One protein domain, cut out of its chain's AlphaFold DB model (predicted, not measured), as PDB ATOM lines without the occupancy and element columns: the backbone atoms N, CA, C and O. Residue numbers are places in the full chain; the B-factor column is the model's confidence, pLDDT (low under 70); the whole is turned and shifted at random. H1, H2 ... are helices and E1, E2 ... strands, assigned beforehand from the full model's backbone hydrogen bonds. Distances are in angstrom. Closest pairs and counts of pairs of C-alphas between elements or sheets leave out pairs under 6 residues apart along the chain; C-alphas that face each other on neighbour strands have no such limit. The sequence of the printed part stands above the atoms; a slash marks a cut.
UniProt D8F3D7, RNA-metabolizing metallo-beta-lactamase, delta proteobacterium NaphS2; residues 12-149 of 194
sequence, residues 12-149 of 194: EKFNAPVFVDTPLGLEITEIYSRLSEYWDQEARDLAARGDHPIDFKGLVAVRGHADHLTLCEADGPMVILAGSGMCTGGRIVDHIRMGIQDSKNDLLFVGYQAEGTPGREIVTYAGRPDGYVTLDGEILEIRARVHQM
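AT A GLANCE: This is residues 12 to 149 of the 194 residues of the protein "RNA-metabolizing metallo-beta-lactamase" of delta proteobacterium NaphS2 (UniProt D8F3D7). A small parallel sheet, E2 E1 E3, has at one end an arm made by H1 and H2, with H2 far out, and beyond its other edge a second cluster, in which H5 packs on the hairpin E5 E6 and on E7 of the parallel pair E4 E7. H3 and H4 lie side by side at the sheet, and H4 also comes near the hairpin. The 138 printed residues hold five named helices and seven named strands, in the order E1 H1 H2 E2 H3 E3 H4 E4 H5 E5 E6 E7, a mixed class. The whole is elongated, spanning 51 by 31 by 30 A, and only just compact, close to loose, with a radius of gyration of the C-alphas of 16.7 A.

HOW THE PARTS SIT: E1, residues 18 to 21, is the inner strand of the sheet. H1, residues 23 to 33, only grazes this sheet with its residues 23 to 26; the C-alphas of Val 20 and Leu 26 are its closest to E1, 7.3 A apart. H2, residues 41 to 48, is not on the sheet and is apart from H1. E2, residues 59 to 61, is parallel to E1, with N 20 and O 60 2.8 A apart; E1, H1 H2, E2 is a strand-helix-strand unit, two parallel neighbours with helices between, its crossover right-handed. H3, residues 65 to 72, only grazes the sheet. E3, residues 79 to 82, is parallel to E1, with N 19 and O 79 2.8 A apart; E2, H3, E3 is a split unit, E1 lying between its strands, its crossover right-handed. H4, residues 91 to 99, only grazes the sheet with its residues 91 to 96 and touches H3, closest at the C-alphas of Cys 72 and His 95, 5.8 A, at a shallow tilt of 31 degrees, the same way. E4, residues 106 to 109, is parallel to E7, residues 145 to 148, with N 107 and O 145 2.8 A apart. H5, residues 118 to 125, is near E4. E5, residues 132 to 135, and E6, residues 138 to 141, form an antiparallel hairpin, with N 133 and O 140 2.9 A apart. The closest C-alphas of H5 and E5, Ile 122 and Val 133, are 5.6 A apart. In H1, H2, H3, H4 and H5 every O i to N i+4 pair is within hydrogen-bond range.

IN THESE COORDINATES: E1 begins at C-alpha 18, (5.614, -8.755, -24.450). H1 is 15.5 A long, H4 12.4 A. H2 ends at C-alpha 48, (20.182, -27.798, -27.403), and E7 at C-alpha 148, (-6.868, -16.470, -12.324).

THE WHOLE: The C-alphas farthest apart, Ala 48 and Asp 130, are 51.5 A apart. The printed part has no cut and no long link. Residues 12 to 14 and 52 to 58 are under pLDDT 70.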
ATOM      1  N   GLU A  12       0.532 -17.779 -33.007       44.28
ATOM      2  CA  GLU A  12       0.805 -17.064 -34.262       44.28
ATOM      3  C   GLU A  12      -0.207 -15.932 -34.545       44.28
ATOM      4  O   GLU A  12       0.103 -15.018 -35.308       44.28
ATOM      5  N   LYS A  13      -1.399 -15.929 -33.919       47.03
ATOM      6  CA  LYS A  13      -2.392 -14.846 -34.065       47.03
ATOM      7  C   LYS A  13      -2.167 -13.660 -33.121       47.03
ATOM      8  O   LYS A  13      -2.765 -12.609 -33.344       47.03
ATOM      9  N   PHE A  14      -1.341 -13.789 -32.081       57.78
ATOM     10  CA  PHE A  14      -1.159 -12.741 -31.070       57.78
ATOM     11  C   PHE A  14       0.161 -11.988 -31.297       57.78
ATOM     12  O   PHE A  14       1.150 -12.182 -30.596       57.78
ATOM     13  N   ASN A  15       0.186 -11.109 -32.304       72.50
ATOM     14  CA  ASN A  15       1.357 -10.291 -32.649       72.50
ATOM     15  C   ASN A  15       1.473  -9.029 -31.767       72.50
ATOM     16  O   ASN A  15       1.595  -7.915 -32.275       72.50
ATOM     17  N   ALA A  16       1.365  -9.194 -30.447       82.81
ATOM     18  CA  ALA A  16       1.511  -8.113 -29.477       82.81
ATOM     19  C   ALA A  16       2.888  -8.201 -28.788       82.81
ATOM     20  O   ALA A  16       3.331  -9.308 -28.466       82.81
ATOM     21  N   PRO A  17       3.579  -7.072 -28.551       88.81
ATOM     22  CA  PRO A  17       4.837  -7.073 -27.812       88.81
ATOM     23  C   PRO A  17       4.626  -7.548 -26.370       88.81
ATOM     24  O   PRO A  17       3.606  -7.239 -25.746       88.81
ATOM     25  N   VAL A  18       5.605  -8.288 -25.840       90.38
ATOM     26  CA  VAL A  18       5.614  -8.755 -24.450       90.38
ATOM     27  C   VAL A  18       6.698  -8.003 -23.690       90.38
ATOM     28  O   VAL A  18       7.884  -8.202 -23.937       90.38
ATOM     29  N   PHE A  19       6.306  -7.161 -22.744       92.75
ATOM     30  CA  PHE A  19       7.222  -6.408 -21.898       92.75
ATOM     31  C   PHE A  19       7.467  -7.137 -20.580       92.75
ATOM     32  O   PHE A  19       6.527  -7.573 -19.921       92.75
ATOM     33  N   VAL A  20       8.728  -7.234 -20.167       93.00
ATOM     34  CA  VAL A  20       9.111  -7.678 -18.823       93.00
ATOM     35  C   VAL A  20       9.534  -6.457 -18.036       93.00
ATOM     36  O   VAL A  20      10.631  -5.927 -18.224       93.00
ATOM     37  N   ASP A  21       8.652  -6.023 -17.147       95.06
ATOM     38  CA  ASP A  21       8.798  -4.802 -16.375       95.06
ATOM     39  C   ASP A  21       8.996  -5.092 -14.888       95.06
ATOM     40  O   ASP A  21       8.209  -4.765 -13.998       95.06
ATOM     41  N   THR A  22      10.085  -5.806 -14.628       91.75
ATOM     42  CA  THR A  22      10.529  -6.180 -13.292       91.75
ATOM     43  C   THR A  22      12.052  -6.311 -13.311       91.75
ATOM     44  O   THR A  22      12.569  -7.332 -13.763       91.75
ATOM     45  N   PRO A  23      12.806  -5.297 -12.841       88.75
ATOM     46  CA  PRO A  23      14.270  -5.354 -12.830       88.75
ATOM     47  C   PRO A  23      14.799  -6.602 -12.123       88.75
ATOM     48  O   PRO A  23      15.635  -7.317 -12.666       88.75
ATOM     49  N   LEU A  24      14.212  -6.937 -10.969       89.06
ATOM     50  CA  LEU A  24      14.548  -8.154 -10.236       89.06
ATOM     51  C   LEU A  24      14.202  -9.423 -11.032       89.06
ATOM     52  O   LEU A  24      14.975 -10.374 -11.034       89.06
ATOM     53  N   GLY A  25      13.060  -9.455 -11.722       86.81
ATOM     54  CA  GLY A  25      12.692 -10.602 -12.557       86.81
ATOM     55  C   GLY A  25      13.647 -10.803 -13.737       86.81
ATOM     56  O   GLY A  25      13.975 -11.943 -14.063       86.81
ATOM     57  N   LEU A  26      14.151  -9.714 -14.326       87.88
ATOM     58  CA  LEU A  26      15.179  -9.754 -15.368       87.88
ATOM     59  C   LEU A  26      16.514 -10.286 -14.828       87.88
ATOM     60  O   LEU A  26      17.112 -11.164 -15.444       87.88
ATOM     61  N   GLU A  27      16.959  -9.813 -13.663       88.25
ATOM     62  CA  GLU A  27      18.189 -10.301 -13.021       88.25
ATOM     63  C   GLU A  27      18.097 -11.787 -12.647       88.25
ATOM     64  O   GLU A  27      19.016 -12.560 -12.921       88.25
ATOM     65  N   ILE A  28      16.967 -12.219 -12.076       87.50
ATOM     66  CA  ILE A  28      16.720 -13.634 -11.761       87.50
ATOM     67  C   ILE A  28      16.736 -14.477 -13.038       87.50
ATOM     68  O   ILE A  28      17.313 -15.562 -13.038       87.50
ATOM     69  N   THR A  29      16.155 -13.977 -14.129       85.19
ATOM     70  CA  THR A  29      16.164 -14.659 -15.432       85.19
ATOM     71  C   THR A  29      17.591 -14.864 -15.950       85.19
ATOM     72  O   THR A  29      17.934 -15.954 -16.407       85.19
ATOM     73  N   GLU A  30      18.456 -13.859 -15.808       85.12
ATOM     74  CA  GLU A  30      19.871 -13.936 -16.192       85.12
ATOM     75  C   GLU A  30      20.699 -14.857 -15.277       85.12
ATOM     76  O   GLU A  30      21.678 -15.475 -15.694       85.12
ATOM     77  N   ILE A  31      20.351 -14.963 -13.995       87.88
ATOM     78  CA  ILE A  31      20.956 -15.964 -13.107       87.88
ATOM     79  C   ILE A  31      20.495 -17.364 -13.518       87.88
ATOM     80  O   ILE A  31      21.322 -18.259 -13.672       87.88
ATOM     81  N   TYR A  32      19.197 -17.551 -13.743       86.75
ATOM     82  CA  TYR A  32      18.616 -18.847 -14.075       86.75
ATOM     83  C   TYR A  32      19.124 -19.399 -15.418       86.75
ATOM     84  O   TYR A  32      19.334 -20.607 -15.528       86.75
ATOM     85  N   SER A  33      19.407 -18.540 -16.408       83.75
ATOM     86  CA  SER A  33      20.028 -18.948 -17.684       83.75
ATOM     87  C   SER A  33      21.416 -19.577 -17.516       83.75
ATOM     88  O   SER A  33      21.806 -20.442 -18.299       83.75
ATOM     89  N   ARG A  34      22.146 -19.208 -16.457       87.31
ATOM     90  CA  ARG A  34      23.461 -19.772 -16.112       87.31
ATOM     91  C   ARG A  34      23.376 -21.072 -15.307       87.31
ATOM     92  O   ARG A  34      24.393 -21.728 -15.124       87.31
ATOM     93  N   LEU A  35      22.184 -21.450 -14.846       89.56
ATOM     94  CA  LEU A  35      21.921 -22.640 -14.029       89.56
ATOM     95  C   LEU A  35      21.321 -23.789 -14.856       89.56
ATOM     96  O   LEU A  35      20.560 -24.604 -14.336       89.56
ATOM     97  N   SER A  36      21.657 -23.867 -16.146       86.00
ATOM     98  CA  SER A  36      21.098 -24.853 -17.082       86.00
ATOM     99  C   SER A  36      21.359 -26.313 -16.690       86.00
ATOM    100  O   SER A  36      20.599 -27.206 -17.062       86.00
ATOM    101  N   GLU A  37      22.368 -26.564 -15.855       89.00
ATOM    102  CA  GLU A  37      22.635 -27.876 -15.254       89.00
ATOM    103  C   GLU A  37      21.531 -28.368 -14.298       89.00
ATOM    104  O   GLU A  37      21.473 -29.564 -14.013       89.00
ATOM    105  N   TYR A  38      20.650 -27.480 -13.819       90.38
ATOM    106  CA  TYR A  38      19.528 -27.797 -12.923       90.38
ATOM    107  C   TYR A  38      18.180 -27.872 -13.646       90.38
ATOM    108  O   TYR A  38      17.168 -28.190 -13.026       90.38
ATOM    109  N   TRP A  39      18.145 -27.583 -14.948       89.25
ATOM    110  CA  TRP A  39      16.913 -27.623 -15.731       89.25
ATOM    111  C   TRP A  39      16.407 -29.055 -15.894       89.25
ATOM    112  O   TRP A  39      17.194 -30.004 -15.826       89.25
ATOM    113  N   ASP A  40      15.111 -29.225 -16.136       88.06
ATOM    114  CA  ASP A  40      14.570 -30.525 -16.521       88.06
ATOM    115  C   ASP A  40      15.056 -30.946 -17.922       88.06
ATOM    116  O   ASP A  40      15.719 -30.192 -18.644       88.06
ATOM    117  N   GLN A  41      14.785 -32.198 -18.295       88.88
ATOM    118  CA  GLN A  41      15.251 -32.739 -19.572       88.88
ATOM    119  C   GLN A  41      14.645 -31.988 -20.765       88.88
ATOM    120  O   GLN A  41      15.336 -31.739 -21.748       88.88
ATOM    121  N   GLU A  42      13.379 -31.589 -20.660       86.19
ATOM    122  CA  GLU A  42      12.667 -30.875 -21.715       86.19
ATOM    123  C   GLU A  42      13.309 -29.515 -22.022       86.19
ATOM    124  O   GLU A  42      13.574 -29.199 -23.185       86.19
ATOM    125  N   ALA A  43      13.636 -28.741 -20.986       85.12
ATOM    126  CA  ALA A  43      14.292 -27.451 -21.129       85.12
ATOM    127  C   ALA A  43      15.706 -27.562 -21.703       85.12
ATOM    128  O   ALA A  43      16.105 -26.736 -22.531       85.12
ATOM    129  N   ARG A  44      16.456 -28.602 -21.323       86.25
ATOM    130  CA  ARG A  44      17.774 -28.885 -21.913       86.25
ATOM    131  C   ARG A  44      17.665 -29.256 -23.389       86.25
ATOM    132  O   ARG A  44      18.467 -28.776 -24.189       86.25
ATOM    133  N   ASP A  45      16.677 -30.070 -23.753       86.75
ATOM    134  CA  ASP A  45      16.466 -30.514 -25.132       86.75
ATOM    135  C   ASP A  45      16.103 -29.349 -26.060       86.75
ATOM    136  O   ASP A  45      16.538 -29.326 -27.212       86.75
ATOM    137  N   LEU A  46      15.326 -28.377 -25.574       81.50
ATOM    138  CA  LEU A  46      14.977 -27.174 -26.335       81.50
ATOM    139  C   LEU A  46      16.162 -26.218 -26.478       81.50
ATOM    140  O   LEU A  46      16.482 -25.804 -27.594       81.50
ATOM    141  N   ALA A  47      16.904 -25.986 -25.394       81.94
ATOM    142  CA  ALA A  47      18.125 -25.188 -25.449       81.94
ATOM    143  C   ALA A  47      19.161 -25.777 -26.422       81.94
ATOM    144  O   ALA A  47      19.782 -25.043 -27.190       81.94
ATOM    145  N   ALA A  48      19.301 -27.107 -26.461       83.50
ATOM    146  CA  ALA A  48      20.182 -27.798 -27.403       83.50
ATOM    147  C   ALA A  48      19.778 -27.602 -28.879       83.50
ATOM    148  O   ALA A  48      20.619 -27.729 -29.768       83.50
ATOM    149  N   ARG A  49      18.510 -27.271 -29.153       83.31
ATOM    150  CA  ARG A  49      17.989 -26.965 -30.497       83.31
ATOM    151  C   ARG A  49      18.113 -25.482 -30.866       83.31
ATOM    152  O   ARG A  49      17.698 -25.104 -31.957       83.31
ATOM    153  N   GLY A  50      18.694 -24.658 -29.989       75.12
ATOM    154  CA  GLY A  50      18.827 -23.214 -30.182       75.12
ATOM    155  C   GLY A  50      17.565 -22.419 -29.838       75.12
ATOM    156  O   GLY A  50      17.512 -21.230 -30.140       75.12
ATOM    157  N   ASP A  51      16.574 -23.056 -29.211       70.75
ATOM    158  CA  ASP A  51      15.351 -22.414 -28.739       70.75
ATOM    159  C   ASP A  51      15.492 -22.132 -27.238       70.75
ATOM    160  O   ASP A  51      15.328 -23.023 -26.397       70.75
ATOM    161  N   HIS A  52      15.940 -20.918 -26.900       69.00
ATOM    162  CA  HIS A  52      16.241 -20.576 -25.517       69.00
ATOM    163  C   HIS A  52      14.932 -20.409 -24.723       69.00
ATOM    164  O   HIS A  52      14.169 -19.486 -25.000       69.00
ATOM    165  N   PRO A  53      14.691 -21.201 -23.657       63.19
ATOM    166  CA  PRO A  53      13.399 -21.245 -22.962       63.19
ATOM    167  C   PRO A  53      12.848 -19.950 -22.381       63.19
ATOM    168  O   PRO A  53      11.692 -19.870 -21.965       63.19
ATOM    169  N   ILE A  54      13.719 -18.962 -22.267       69.00
ATOM    170  CA  ILE A  54      13.487 -17.737 -21.515       69.00
ATOM    171  C   ILE A  54      13.830 -16.503 -22.349       69.00
ATOM    172  O   ILE A  54      13.769 -15.389 -21.843       69.00
ATOM    173  N   ASP A  55      14.189 -16.699 -23.620       69.06
ATOM    174  CA  ASP A  55      14.458 -15.621 -24.566       69.06
ATOM    175  C   ASP A  55      13.765 -15.947 -25.890       69.06
ATOM    176  O   ASP A  55      14.226 -16.784 -26.662       69.06
ATOM    177  N   PHE A  56      12.613 -15.315 -26.112       68.00
ATOM    178  CA  PHE A  56      11.800 -15.529 -27.302       68.00
ATOM    179  C   PHE A  56      11.616 -14.231 -28.086       68.00
ATOM    180  O   PHE A  56      11.645 -13.115 -27.559       68.00
ATOM    181  N   LYS A  57      11.328 -14.368 -29.382       66.62
ATOM    182  CA  LYS A  57      11.106 -13.230 -30.284       66.62
ATOM    183  C   LYS A  57       9.951 -12.345 -29.798       66.62
ATOM    184  O   LYS A  57       8.829 -12.828 -29.686       66.62
ATOM    185  N   GLY A  58      10.189 -11.054 -29.564       68.12
ATOM    186  CA  GLY A  58       9.156 -10.101 -29.119       68.12
ATOM    187  C   GLY A  58       9.082  -9.878 -27.605       68.12
ATOM    188  O   GLY A  58       8.182  -9.170 -27.152       68.12
ATOM    189  N   LEU A  59      10.018 -10.452 -26.840       80.50
ATOM    190  CA  LEU A  59      10.258 -10.090 -25.446       80.50
ATOM    191  C   LEU A  59      11.048  -8.770 -25.373       80.50
ATOM    192  O   LEU A  59      12.099  -8.635 -25.999       80.50
ATOM    193  N   VAL A  60      10.561  -7.799 -24.603       88.69
ATOM    194  CA  VAL A  60      11.205  -6.495 -24.399       88.69
ATOM    195  C   VAL A  60      11.487  -6.298 -22.912       88.69
ATOM    196  O   VAL A  60      10.574  -6.242 -22.092       88.69
ATOM    197  N   ALA A  61      12.765  -6.194 -22.554       90.81
ATOM    198  CA  ALA A  61      13.191  -5.974 -21.176       90.81
ATOM    199  C   ALA A  61      13.127  -4.483 -20.807       90.81
ATOM    200  O   ALA A  61      13.856  -3.673 -21.377       90.81
ATOM    201  N   VAL A  62      12.314  -4.127 -19.811       93.75
ATOM    202  CA  VAL A  62      12.183  -2.750 -19.314       93.75
ATOM    203  C   VAL A  62      13.084  -2.568 -18.097       93.75
ATOM    204  O   VAL A  62      12.762  -2.961 -16.975       93.75
ATOM    205  N   ARG A  63      14.266  -1.988 -18.313       90.50
ATOM    206  CA  ARG A  63      15.277  -1.834 -17.255       90.50
ATOM    207  C   ARG A  63      15.148  -0.486 -16.550       90.50
ATOM    208  O   ARG A  63      15.081  -0.442 -15.319       90.50
ATOM    209  N   GLY A  64      15.068   0.600 -17.315       93.75
ATOM    210  CA  GLY A  64      15.029   1.960 -16.791       93.75
ATOM    211  C   GLY A  64      13.701   2.320 -16.128       93.75
ATOM    212  O   GLY A  64      12.646   1.805 -16.485       93.75
ATOM    213  N   HIS A  65      13.751   3.238 -15.159       94.00
ATOM    214  CA  HIS A  65      12.533   3.831 -14.599       94.00
ATOM    215  C   HIS A  65      11.800   4.704 -15.630       94.00
ATOM    216  O   HIS A  65      10.580   4.661 -15.692       94.00
ATOM    217  N   ALA A  66      12.535   5.435 -16.475       96.31
ATOM    218  CA  ALA A  66      11.938   6.237 -17.544       96.31
ATOM    219  C   ALA A  66      11.155   5.363 -18.540       96.31
ATOM    220  O   ALA A  66      10.007   5.669 -18.838       96.31
ATOM    221  N   ASP A  67      11.739   4.238 -18.967       96.06
ATOM    222  CA  ASP A  67      11.081   3.282 -19.867       96.06
ATOM    223  C   ASP A  67       9.808   2.694 -19.243       96.06
ATOM    224  O   ASP A  67       8.806   2.522 -19.928       96.06
ATOM    225  N   HIS A  68       9.835   2.415 -17.935       96.44
ATOM    226  CA  HIS A  68       8.661   1.971 -17.182       96.44
ATOM    227  C   HIS A  68       7.535   3.013 -17.216       96.44
ATOM    228  O   HIS A  68       6.409   2.667 -17.553       96.44
ATOM    229  N   LEU A  69       7.842   4.285 -16.935       95.94
ATOM    230  CA  LEU A  69       6.842   5.355 -16.986       95.94
ATOM    231  C   LEU A  69       6.261   5.518 -18.395       95.94
ATOM    232  O   LEU A  69       5.051   5.631 -18.548       95.94
ATOM    233  N   THR A  70       7.106   5.457 -19.430       96.00
ATOM    234  CA  THR A  70       6.643   5.467 -20.826       96.00
ATOM    235  C   THR A  70       5.740   4.273 -21.133       96.00
ATOM    236  O   THR A  70       4.734   4.436 -21.815       96.00
ATOM    237  N   LEU A  71       6.063   3.080 -20.625       96.06
ATOM    238  CA  LEU A  71       5.234   1.891 -20.816       96.06
ATOM    239  C   LEU A  71       3.872   2.013 -20.116       96.06
ATOM    240  O   LEU A  71       2.875   1.577 -20.680       96.06
ATOM    241  N   CYS A  72       3.809   2.613 -18.925       94.75
ATOM    242  CA  CYS A  72       2.550   2.828 -18.203       94.75
ATOM    243  C   CYS A  72       1.560   3.742 -18.946       94.75
ATOM    244  O   CYS A  72       0.358   3.646 -18.713       94.75
ATOM    245  N   GLU A  73       2.055   4.616 -19.822       93.69
ATOM    246  CA  GLU A  73       1.244   5.536 -20.631       93.69
ATOM    247  C   GLU A  73       1.002   5.028 -22.062       93.69
ATOM    248  O   GLU A  73       0.304   5.677 -22.840       93.69
ATOM    249  N   ALA A  74       1.593   3.894 -22.442       92.69
ATOM    250  CA  ALA A  74       1.552   3.410 -23.812       92.69
ATOM    251  C   ALA A  74       0.205   2.752 -24.161       92.69
ATOM    252  O   ALA A  74      -0.316   1.912 -23.428       92.69
ATOM    253  N   ASP A  75      -0.319   3.071 -25.346       88.69
ATOM    254  CA  ASP A  75      -1.526   2.440 -25.881       88.69
ATOM    255  C   ASP A  75      -1.247   1.019 -26.410       88.69
ATOM    256  O   ASP A  75      -0.249   0.757 -27.087       88.69
ATOM    257  N   GLY A  76      -2.155   0.086 -26.103       84.69
ATOM    258  CA  GLY A  76      -2.085  -1.320 -26.519       84.69
ATOM    259  C   GLY A  76      -2.473  -1.589 -27.988       84.69
ATOM    260  O   GLY A  76      -2.843  -0.673 -28.724       84.69
ATOM    261  N   PRO A  77      -2.450  -2.865 -28.429       90.38
ATOM    262  CA  PRO A  77      -2.372  -4.077 -27.607       90.38
ATOM    263  C   PRO A  77      -0.937  -4.478 -27.233       90.38
ATOM    264  O   PRO A  77      -0.044  -4.487 -28.077       90.38
ATOM    265  N   MET A  78      -0.733  -4.879 -25.977       92.56
ATOM    266  CA  MET A  78       0.539  -5.406 -25.467       92.56
ATOM    267  C   MET A  78       0.312  -6.352 -24.284       92.56
ATOM    268  O   MET A  78      -0.761  -6.354 -23.682       92.56
ATOM    269  N   VAL A  79       1.328  -7.142 -23.942       93.31
ATOM    270  CA  VAL A  79       1.359  -7.968 -22.728       93.31
ATOM    271  C   VAL A  79       2.441  -7.427 -21.806       93.31
ATOM    272  O   VAL A  79       3.566  -7.211 -22.248       93.31
ATOM    273  N   ILE A  80       2.126  -7.242 -20.525       94.75
ATOM    274  CA  ILE A  80       3.076  -6.739 -19.527       94.75
ATOM    275  C   ILE A  80       3.226  -7.774 -18.413       94.75
ATOM    276  O   ILE A  80       2.256  -8.169 -17.769       94.75
ATOM    277  N   LEU A  81       4.461  -8.206 -18.179       93.50
ATOM    278  CA  LEU A  81       4.858  -9.060 -17.069       93.50
ATOM    279  C   LEU A  81       5.542  -8.188 -16.013       93.50
ATOM    280  O   LEU A  81       6.703  -7.814 -16.169       93.50
ATOM    281  N   ALA A  82       4.831  -7.873 -14.932       93.75
ATOM    282  CA  ALA A  82       5.346  -7.052 -13.840       93.75
ATOM    283  C   ALA A  82       5.123  -7.720 -12.476       93.75
ATOM    284  O   ALA A  82       4.176  -8.477 -12.271       93.75
ATOM    285  N   GLY A  83       6.029  -7.441 -11.537       89.38
ATOM    286  CA  GLY A  83       5.940  -7.873 -10.140       89.38
ATOM    287  C   GLY A  83       5.723  -6.690  -9.185       89.38
ATOM    288  O   GLY A  83       5.927  -5.540  -9.574       89.38
ATOM    289  N   SER A  84       5.352  -6.925  -7.922       88.06
ATOM    290  CA  SER A  84       5.295  -8.225  -7.225       88.06
ATOM    291  C   SER A  84       4.041  -9.064  -7.538       88.06
ATOM    292  O   SER A  84       2.964  -8.535  -7.790       88.06
ATOM    293  N   GLY A  85       4.150 -10.398  -7.488       88.50
ATOM    294  CA  GLY A  85       3.064 -11.313  -7.890       88.50
ATOM    295  C   GLY A  85       1.784 -11.265  -7.040       88.50
ATOM    296  O   GLY A  85       0.796 -11.893  -7.411       88.50
ATOM    297  N   MET A  86       1.798 -10.541  -5.915       94.81
ATOM    298  CA  MET A  86       0.622 -10.293  -5.068       94.81
ATOM    299  C   MET A  86       0.211  -8.815  -5.007       94.81
ATOM    300  O   MET A  86      -0.613  -8.435  -4.170       94.81
ATOM    301  N   CYS A  87       0.801  -7.979  -5.868       95.56
ATOM    302  CA  CYS A  87       0.510  -6.550  -5.988       95.56
ATOM    303  C   CYS A  87       0.763  -5.749  -4.704       95.56
ATOM    304  O   CYS A  87       0.115  -4.742  -4.460       95.56
ATOM    305  N   THR A  88       1.702  -6.191  -3.865       93.81
ATOM    306  CA  THR A  88       2.053  -5.515  -2.603       93.81
ATOM    307  C   THR A  88       3.044  -4.363  -2.781       93.81
ATOM    308  O   THR A  88       3.383  -3.693  -1.812       93.81
ATOM    309  N   GLY A  89       3.566  -4.178  -3.993       92.00
ATOM    310  CA  GLY A  89       4.582  -3.186  -4.316       92.00
ATOM    311  C   GLY A  89       5.259  -3.490  -5.650       92.00
ATOM    312  O   GLY A  89       4.971  -4.501  -6.300       92.00
ATOM    313  N   GLY A  90       6.205  -2.634  -6.027       92.19
ATOM    314  CA  GLY A  90       6.905  -2.724  -7.307       92.19
ATOM    315  C   GLY A  90       6.079  -2.183  -8.475       92.19
ATOM    316  O   GLY A  90       4.982  -1.661  -8.294       92.19
ATOM    317  N   ARG A  91       6.620  -2.329  -9.686       95.25
ATOM    318  CA  ARG A  91       6.097  -1.701 -10.912       95.25
ATOM    319  C   ARG A  91       4.692  -2.167 -11.307       95.25
ATOM    320  O   ARG A  91       3.994  -1.455 -12.016       95.25
ATOM    321  N   ILE A  92       4.244  -3.334 -10.831       95.88
ATOM    322  CA  ILE A  92       2.862  -3.789 -11.055       95.88
ATOM    323  C   ILE A  92       1.827  -2.824 -10.463       95.88
ATOM    324  O   ILE A  92       0.730  -2.721 -11.000       95.88
ATOM    325  N   VAL A  93       2.156  -2.123  -9.371       95.94
ATOM    326  CA  VAL A  93       1.228  -1.192  -8.716       95.94
ATOM    327  C   VAL A  93       0.896  -0.036  -9.654       95.94
ATOM    328  O   VAL A  93      -0.275   0.309  -9.794       95.94
ATOM    329  N   ASP A  94       1.894   0.491 -10.362       96.12
ATOM    330  CA  ASP A  94       1.708   1.573 -11.329       96.12
ATOM    331  C   ASP A  94       0.902   1.102 -12.547       96.12
ATOM    332  O   ASP A  94      -0.061   1.761 -12.938       96.12
ATOM    333  N   HIS A  95       1.186  -0.096 -13.072       96.81
ATOM    334  CA  HIS A  95       0.373  -0.701 -14.142       96.81
ATOM    335  C   HIS A  95      -1.086  -0.909 -13.734       96.81
ATOM    336  O   HIS A  95      -1.993  -0.653 -14.524       96.81
ATOM    337  N   ILE A  96      -1.341  -1.347 -12.499       96.88
ATOM    338  CA  ILE A  96      -2.708  -1.505 -11.993       96.88
ATOM    339  C   ILE A  96      -3.380  -0.140 -11.851       96.88
ATOM    340  O   ILE A  96      -4.513   0.010 -12.302       96.88
ATOM    341  N   ARG A  97      -2.690   0.859 -11.287       96.00
ATOM    342  CA  ARG A  97      -3.220   2.221 -11.136       96.00
ATOM    343  C   ARG A  97      -3.659   2.809 -12.477       96.00
ATOM    344  O   ARG A  97      -4.746   3.376 -12.560       96.00
ATOM    345  N   MET A  98      -2.858   2.610 -13.522       94.88
ATOM    346  CA  MET A  98      -3.153   3.112 -14.866       94.88
ATOM    347  C   MET A  98      -4.195   2.270 -15.611       94.88
ATOM    348  O   MET A  98      -4.977   2.809 -16.391       94.88
ATOM    349  N   GLY A  99      -4.227   0.955 -15.386       95.25
ATOM    350  CA  GLY A  99      -4.978   0.032 -16.235       95.25
ATOM    351  C   GLY A  99      -6.296  -0.499 -15.667       95.25
ATOM    352  O   GLY A  99      -7.186  -0.840 -16.446       95.25
ATOM    353  N   ILE A 100      -6.459  -0.604 -14.342       97.12
ATOM    354  CA  ILE A 100      -7.551  -1.401 -13.744       97.12
ATOM    355  C   ILE A 100      -8.945  -0.786 -13.917       97.12
ATOM    356  O   ILE A 100      -9.947  -1.499 -13.882       97.12
ATOM    357  N   GLN A 101      -9.005   0.524 -14.150       96.81
ATOM    358  CA  GLN A 101     -10.240   1.262 -14.417       96.81
ATOM    359  C   GLN A 101     -10.633   1.276 -15.906       96.81
ATOM    360  O   GLN A 101     -11.667   1.847 -16.254       96.81
ATOM    361  N   ASP A 102      -9.871   0.633 -16.797       96.06
ATOM    362  CA  ASP A 102     -10.266   0.457 -18.197       96.06
ATOM    363  C   ASP A 102     -10.763  -0.974 -18.456       96.06
ATOM    364  O   ASP A 102     -10.035  -1.958 -18.337       96.06
ATOM    365  N   SER A 103     -12.026  -1.084 -18.872       95.94
ATOM    366  CA  SER A 103     -12.681  -2.344 -19.254       95.94
ATOM    367  C   SER A 103     -12.075  -3.054 -20.472       95.94
ATOM    368  O   SER A 103     -12.404  -4.214 -20.735       95.94
ATOM    369  N   LYS A 104     -11.211  -2.376 -21.238       94.94
ATOM    370  CA  LYS A 104     -10.460  -2.977 -22.348       94.94
ATOM    371  C   LYS A 104      -9.303  -3.849 -21.867       94.94
ATOM    372  O   LYS A 104      -8.829  -4.671 -22.649       94.94
ATOM    373  N   ASN A 105      -8.872  -3.675 -20.620       95.94
ATOM    374  CA  ASN A 105      -7.725  -4.371 -20.062       95.94
ATOM    375  C   ASN A 105      -8.122  -5.692 -19.398       95.94
ATOM    376  O   ASN A 105      -9.218  -5.853 -18.851       95.94
ATOM    377  N   ASP A 106      -7.175  -6.626 -19.408       95.88
ATOM    378  CA  ASP A 106      -7.256  -7.906 -18.720       95.88
ATOM    379  C   ASP A 106      -6.099  -8.005 -17.712       95.88
ATOM    380  O   ASP A 106      -4.937  -7.802 -18.065       95.88
ATOM    381  N   LEU A 107      -6.408  -8.341 -16.459       96.50
ATOM    382  CA  LEU A 107      -5.431  -8.624 -15.411       96.50
ATOM    383  C   LEU A 107      -5.427 -10.123 -15.111       96.50
ATOM    384  O   LEU A 107      -6.429 -10.681 -14.662       96.50
ATOM    385  N   LEU A 108      -4.290 -10.776 -15.346       95.62
ATOM    386  CA  LEU A 108      -4.130 -12.218 -15.176       95.62
ATOM    387  C   LEU A 108      -3.214 -12.540 -13.990       95.62
ATOM    388  O   LEU A 108      -2.007 -12.317 -14.037       95.62
ATOM    389  N   PHE A 109      -3.780 -13.150 -12.952       94.31
ATOM    390  CA  PHE A 109      -3.017 -13.714 -11.844       94.31
ATOM    391  C   PHE A 109      -2.644 -15.166 -12.126       94.31
ATOM    392  O   PHE A 109      -3.502 -16.002 -12.408       94.31
ATOM    393  N   VAL A 110      -1.361 -15.490 -11.987       89.31
ATOM    394  CA  VAL A 110      -0.832 -16.850 -12.216       89.31
ATOM    395  C   VAL A 110      -0.357 -17.552 -10.946       89.31
ATOM    396  O   VAL A 110       0.085 -18.695 -10.982       89.31
ATOM    397  N   GLY A 111      -0.422 -16.847  -9.820       85.56
ATOM    398  CA  GLY A 111       0.011 -17.322  -8.517       85.56
ATOM    399  C   GLY A 111      -1.036 -17.049  -7.448       85.56
ATOM    400  O   GLY A 111      -1.990 -16.292  -7.653       85.56
ATOM    401  N   TYR A 112      -0.833 -17.673  -6.292       88.38
ATOM    402  CA  TYR A 112      -1.700 -17.506  -5.135       88.38
ATOM    403  C   TYR A 112      -1.738 -16.052  -4.646       88.38
ATOM    404  O   TYR A 112      -0.701 -15.398  -4.557       88.38
ATOM    405  N   GLN A 113      -2.927 -15.577  -4.277       93.06
ATOM    406  CA  GLN A 113      -3.136 -14.246  -3.712       93.06
ATOM    407  C   GLN A 113      -3.446 -14.366  -2.218       93.06
ATOM    408  O   GLN A 113      -4.510 -14.850  -1.840       93.06
ATOM    409  N   ALA A 114      -2.518 -13.985  -1.344       90.62
ATOM    410  CA  ALA A 114      -2.707 -14.150   0.097       90.62
ATOM    411  C   ALA A 114      -3.740 -13.175   0.686       90.62
ATOM    412  O   ALA A 114      -3.909 -12.062   0.197       90.62
ATOM    413  N   GLU A 115      -4.437 -13.582   1.752       92.00
ATOM    414  CA  GLU A 115      -5.289 -12.660   2.514       92.00
ATOM    415  C   GLU A 115      -4.501 -11.417   2.958       92.00
ATOM    416  O   GLU A 115      -3.356 -11.512   3.399       92.00
ATOM    417  N   GLY A 116      -5.124 -10.244   2.819       92.38
ATOM    418  CA  GLY A 116      -4.511  -8.958   3.151       92.38
ATOM    419  C   GLY A 116      -3.627  -8.347   2.059       92.38
ATOM    420  O   GLY A 116      -3.089  -7.268   2.283       92.38
ATOM    421  N   THR A 117      -3.473  -8.982   0.889       95.94
ATOM    422  CA  THR A 117      -2.777  -8.362  -0.251       95.94
ATOM    423  C   THR A 117      -3.748  -7.650  -1.197       95.94
ATOM    424  O   THR A 117      -4.897  -8.089  -1.334       95.94
ATOM    425  N   PRO A 118      -3.294  -6.617  -1.933       97.00
ATOM    426  CA  PRO A 118      -4.128  -5.988  -2.954       97.00
ATOM    427  C   PRO A 118      -4.558  -6.963  -4.051       97.00
ATOM    428  O   PRO A 118      -5.695  -6.922  -4.506       97.00
ATOM    429  N   GLY A 119      -3.704  -7.919  -4.433       96.88
ATOM    430  CA  GLY A 119      -4.091  -8.940  -5.406       96.88
ATOM    431  C   GLY A 119      -5.262  -9.818  -4.937       96.88
ATOM    432  O   GLY A 119      -6.131 -10.171  -5.736       96.88
ATOM    433  N   ARG A 120      -5.364 -10.111  -3.630       96.19
ATOM    434  CA  ARG A 120      -6.534 -10.811  -3.072       96.19
ATOM    435  C   ARG A 120      -7.773  -9.927  -3.075       96.19
ATOM    436  O   ARG A 120      -8.859 -10.435  -3.356       96.19
ATOM    437  N   GLU A 121      -7.624  -8.645  -2.764       97.06
ATOM    438  CA  GLU A 121      -8.717  -7.674  -2.818       97.06
ATOM    439  C   GLU A 121      -9.299  -7.588  -4.236       97.06
ATOM    440  O   GLU A 121     -10.499  -7.808  -4.419       97.06
ATOM    441  N   ILE A 122      -8.431  -7.439  -5.243       97.75
ATOM    442  CA  ILE A 122      -8.808  -7.414  -6.661       97.75
ATOM    443  C   ILE A 122      -9.592  -8.668  -7.038       97.75
ATOM    444  O   ILE A 122     -10.704  -8.579  -7.548       97.75
ATOM    445  N   VAL A 123      -9.049  -9.851  -6.746       96.56
ATOM    446  CA  VAL A 123      -9.719 -11.127  -7.032       96.56
ATOM    447  C   VAL A 123     -11.085 -11.233  -6.348       96.56
ATOM    448  O   VAL A 123     -12.012 -11.822  -6.900       96.56
ATOM    449  N   THR A 124     -11.215 -10.700  -5.134       96.50
ATOM    450  CA  THR A 124     -12.437 -10.821  -4.331       96.50
ATOM    451  C   THR A 124     -13.551  -9.916  -4.845       96.50
ATOM    452  O   THR A 124     -14.723 -10.314  -4.815       96.50
ATOM    453  N   TYR A 125     -13.197  -8.709  -5.287       97.56
ATOM    454  CA  TYR A 125     -14.147  -7.664  -5.659       97.56
ATOM    455  C   TYR A 125     -14.345  -7.492  -7.168       97.56
ATOM    456  O   TYR A 125     -15.341  -6.893  -7.569       97.56
ATOM    457  N   ALA A 126     -13.478  -8.059  -8.010       96.56
ATOM    458  CA  ALA A 126     -13.653  -8.041  -9.458       96.56
ATOM    459  C   ALA A 126     -15.023  -8.594  -9.893       96.56
ATOM    460  O   ALA A 126     -15.507  -9.602  -9.373       96.56
ATOM    461  N   GLY A 127     -15.648  -7.926 -10.868       93.50
ATOM    462  CA  GLY A 127     -16.956  -8.302 -11.418       93.50
ATOM    463  C   GLY A 127     -18.161  -7.924 -10.550       93.50
ATOM    464  O   GLY A 127     -19.297  -8.187 -10.947       93.50
ATOM    465  N   ARG A 128     -17.949  -7.304  -9.382       95.81
ATOM    466  CA  ARG A 128     -19.033  -6.730  -8.575       95.81
ATOM    467  C   ARG A 128     -19.378  -5.316  -9.065       95.81
ATOM    468  O   ARG A 128     -18.472  -4.619  -9.514       95.81
ATOM    469  N   PRO A 129     -20.645  -4.866  -8.953       91.31
ATOM    470  CA  PRO A 129     -21.053  -3.517  -9.367       91.31
ATOM    471  C   PRO A 129     -20.280  -2.373  -8.693       91.31
ATOM    472  O   PRO A 129     -20.175  -1.294  -9.260       91.31
ATOM    473  N   ASP A 130     -19.761  -2.610  -7.491       93.56
ATOM    474  CA  ASP A 130     -19.003  -1.687  -6.644       93.56
ATOM    475  C   ASP A 130     -17.598  -2.232  -6.328       93.56
ATOM    476  O   ASP A 130     -17.020  -1.939  -5.281       93.56
ATOM    477  N   GLY A 131     -17.055  -3.073  -7.213       97.12
ATOM    478  CA  GLY A 131     -15.752  -3.694  -7.016       97.12
ATOM    479  C   GLY A 131     -14.618  -2.669  -7.000       97.12
ATOM    480  O   GLY A 131     -14.492  -1.869  -7.925       97.12
ATOM    481  N   TYR A 132     -13.766  -2.715  -5.974       97.62
ATOM    482  CA  TYR A 132     -12.642  -1.794  -5.825       97.62
ATOM    483  C   TYR A 132     -11.382  -2.489  -5.304       97.62
ATOM    484  O   TYR A 132     -11.441  -3.585  -4.743       97.62
ATOM    485  N   VAL A 133     -10.242  -1.825  -5.479       97.88
ATOM    486  CA  VAL A 133      -8.980  -2.134  -4.800       97.88
ATOM    487  C   VAL A 133      -8.413  -0.865  -4.176       97.88
ATOM    488  O   VAL A 133      -8.546   0.221  -4.736       97.88
ATOM    489  N   THR A 134      -7.773  -1.006  -3.023       96.25
ATOM    490  CA  THR A 134      -7.023   0.047  -2.353       96.25
ATOM    491  C   THR A 134      -5.532  -0.130  -2.633       96.25
ATOM    492  O   THR A 134      -4.930  -1.124  -2.224       96.25
ATOM    493  N   LEU A 135      -4.912   0.842  -3.300       95.06
ATOM    494  CA  LEU A 135      -3.474   0.873  -3.576       95.06
ATOM    495  C   LEU A 135      -2.881   2.178  -3.056       95.06
ATOM    496  O   LEU A 135      -3.329   3.254  -3.433       95.06
ATOM    497  N   ASP A 136      -1.883   2.093  -2.175       89.44
ATOM    498  CA  ASP A 136      -1.217   3.254  -1.558       89.44
ATOM    499  C   ASP A 136      -2.185   4.290  -0.939       89.44
ATOM    500  O   ASP A 136      -1.917   5.489  -0.915       89.44
ATOM    501  N   GLY A 137      -3.329   3.825  -0.419       91.19
ATOM    502  CA  GLY A 137      -4.367   4.673   0.180       91.19
ATOM    503  C   GLY A 137      -5.370   5.270  -0.815       91.19
ATOM    504  O   GLY A 137      -6.314   5.934  -0.393       91.19
ATOM    505  N   GLU A 138      -5.208   5.008  -2.109       95.00
ATOM    506  CA  GLU A 138      -6.151   5.375  -3.163       95.00
ATOM    507  C   GLU A 138      -7.117   4.222  -3.451       95.00
ATOM    508  O   GLU A 138      -6.704   3.065  -3.519       95.00
ATOM    509  N   ILE A 139      -8.403   4.532  -3.633       97.19
ATOM    510  CA  ILE A 139      -9.436   3.557  -4.002       97.19
ATOM    511  C   ILE A 139      -9.657   3.631  -5.512       97.19
ATOM    512  O   ILE A 139     -10.028   4.682  -6.034       97.19
ATOM    513  N   LEU A 140      -9.475   2.506  -6.196       97.94
ATOM    514  CA  LEU A 140      -9.625   2.380  -7.643       97.94
ATOM    515  C   LEU A 140     -10.770   1.417  -7.964       97.94
ATOM    516  O   LEU A 140     -10.827   0.315  -7.417       97.94
ATOM    517  N   GLU A 141     -11.660   1.810  -8.873       98.12
ATOM    518  CA  GLU A 141     -12.732   0.934  -9.360       98.12
ATOM    519  C   GLU A 141     -12.161  -0.185 -10.244       98.12
ATOM    520  O   GLU A 141     -11.315   0.047 -11.109       98.12
ATOM    521  N   ILE A 142     -12.637  -1.414 -10.062       98.38
ATOM    522  CA  ILE A 142     -12.201  -2.551 -10.875       98.38
ATOM    523  C   ILE A 142     -13.137  -2.690 -12.072       98.38
ATOM    524  O   ILE A 142     -14.213  -3.280 -11.970       98.38
ATOM    525  N   ARG A 143     -12.700  -2.177 -13.226       97.75
ATOM    526  CA  ARG A 143     -13.415  -2.313 -14.508       97.75
ATOM    527  C   ARG A 143     -12.736  -3.286 -15.465       97.75
ATOM    528  O   ARG A 143     -13.418  -3.880 -16.300       97.75
ATOM    529  N   ALA A 144     -11.423  -3.456 -15.342       97.50
ATOM    530  CA  ALA A 144     -10.665  -4.454 -16.080       97.50
ATOM    531  C   ALA A 144     -11.178  -5.868 -15.770       97.50
ATOM    532  O   ALA A 144     -11.625  -6.173 -14.658       97.50
ATOM    533  N   ARG A 145     -11.088  -6.759 -16.756       97.44
ATOM    534  CA  ARG A 145     -11.432  -8.170 -16.566       97.44
ATOM    535  C   ARG A 145     -10.330  -8.851 -15.764       97.44
ATOM    536  O   ARG A 145      -9.156  -8.733 -16.099       97.44
ATOM    537  N   VAL A 146     -10.700  -9.583 -14.716       96.81
ATOM    538  CA  VAL A 146      -9.734 -10.261 -13.841       96.81
ATOM    539  C   VAL A 146      -9.818 -11.766 -14.026       96.81
ATOM    540  O   VAL A 146     -10.888 -12.362 -13.918       96.81
ATOM    541  N   HIS A 147      -8.662 -12.379 -14.253       94.81
ATOM    542  CA  HIS A 147      -8.509 -13.803 -14.511       94.81
ATOM    543  C   HIS A 147      -7.538 -14.421 -13.510       94.81
ATOM    544  O   HIS A 147      -6.571 -13.790 -13.082       94.81
ATOM    545  N   GLN A 148      -7.774 -15.682 -13.156       89.38
ATOM    546  CA  GLN A 148      -6.868 -16.470 -12.324       89.38
ATOM    547  C   GLN A 148      -6.561 -17.793 -13.005       89.38
ATOM    548  O   GLN A 148      -7.465 -18.557 -13.339       89.38
ATOM    549  N   MET A 149      -5.276 -18.085 -13.151       84.81
ATOM    550  CA  MET A 149      -4.788 -19.316 -13.744       84.81
ATOM    551  C   MET A 149      -4.047 -20.127 -12.683       84.81
ATOM    552  O   MET A 149      -2.894 -19.862 -12.357       84.81
TER     553      MET A 149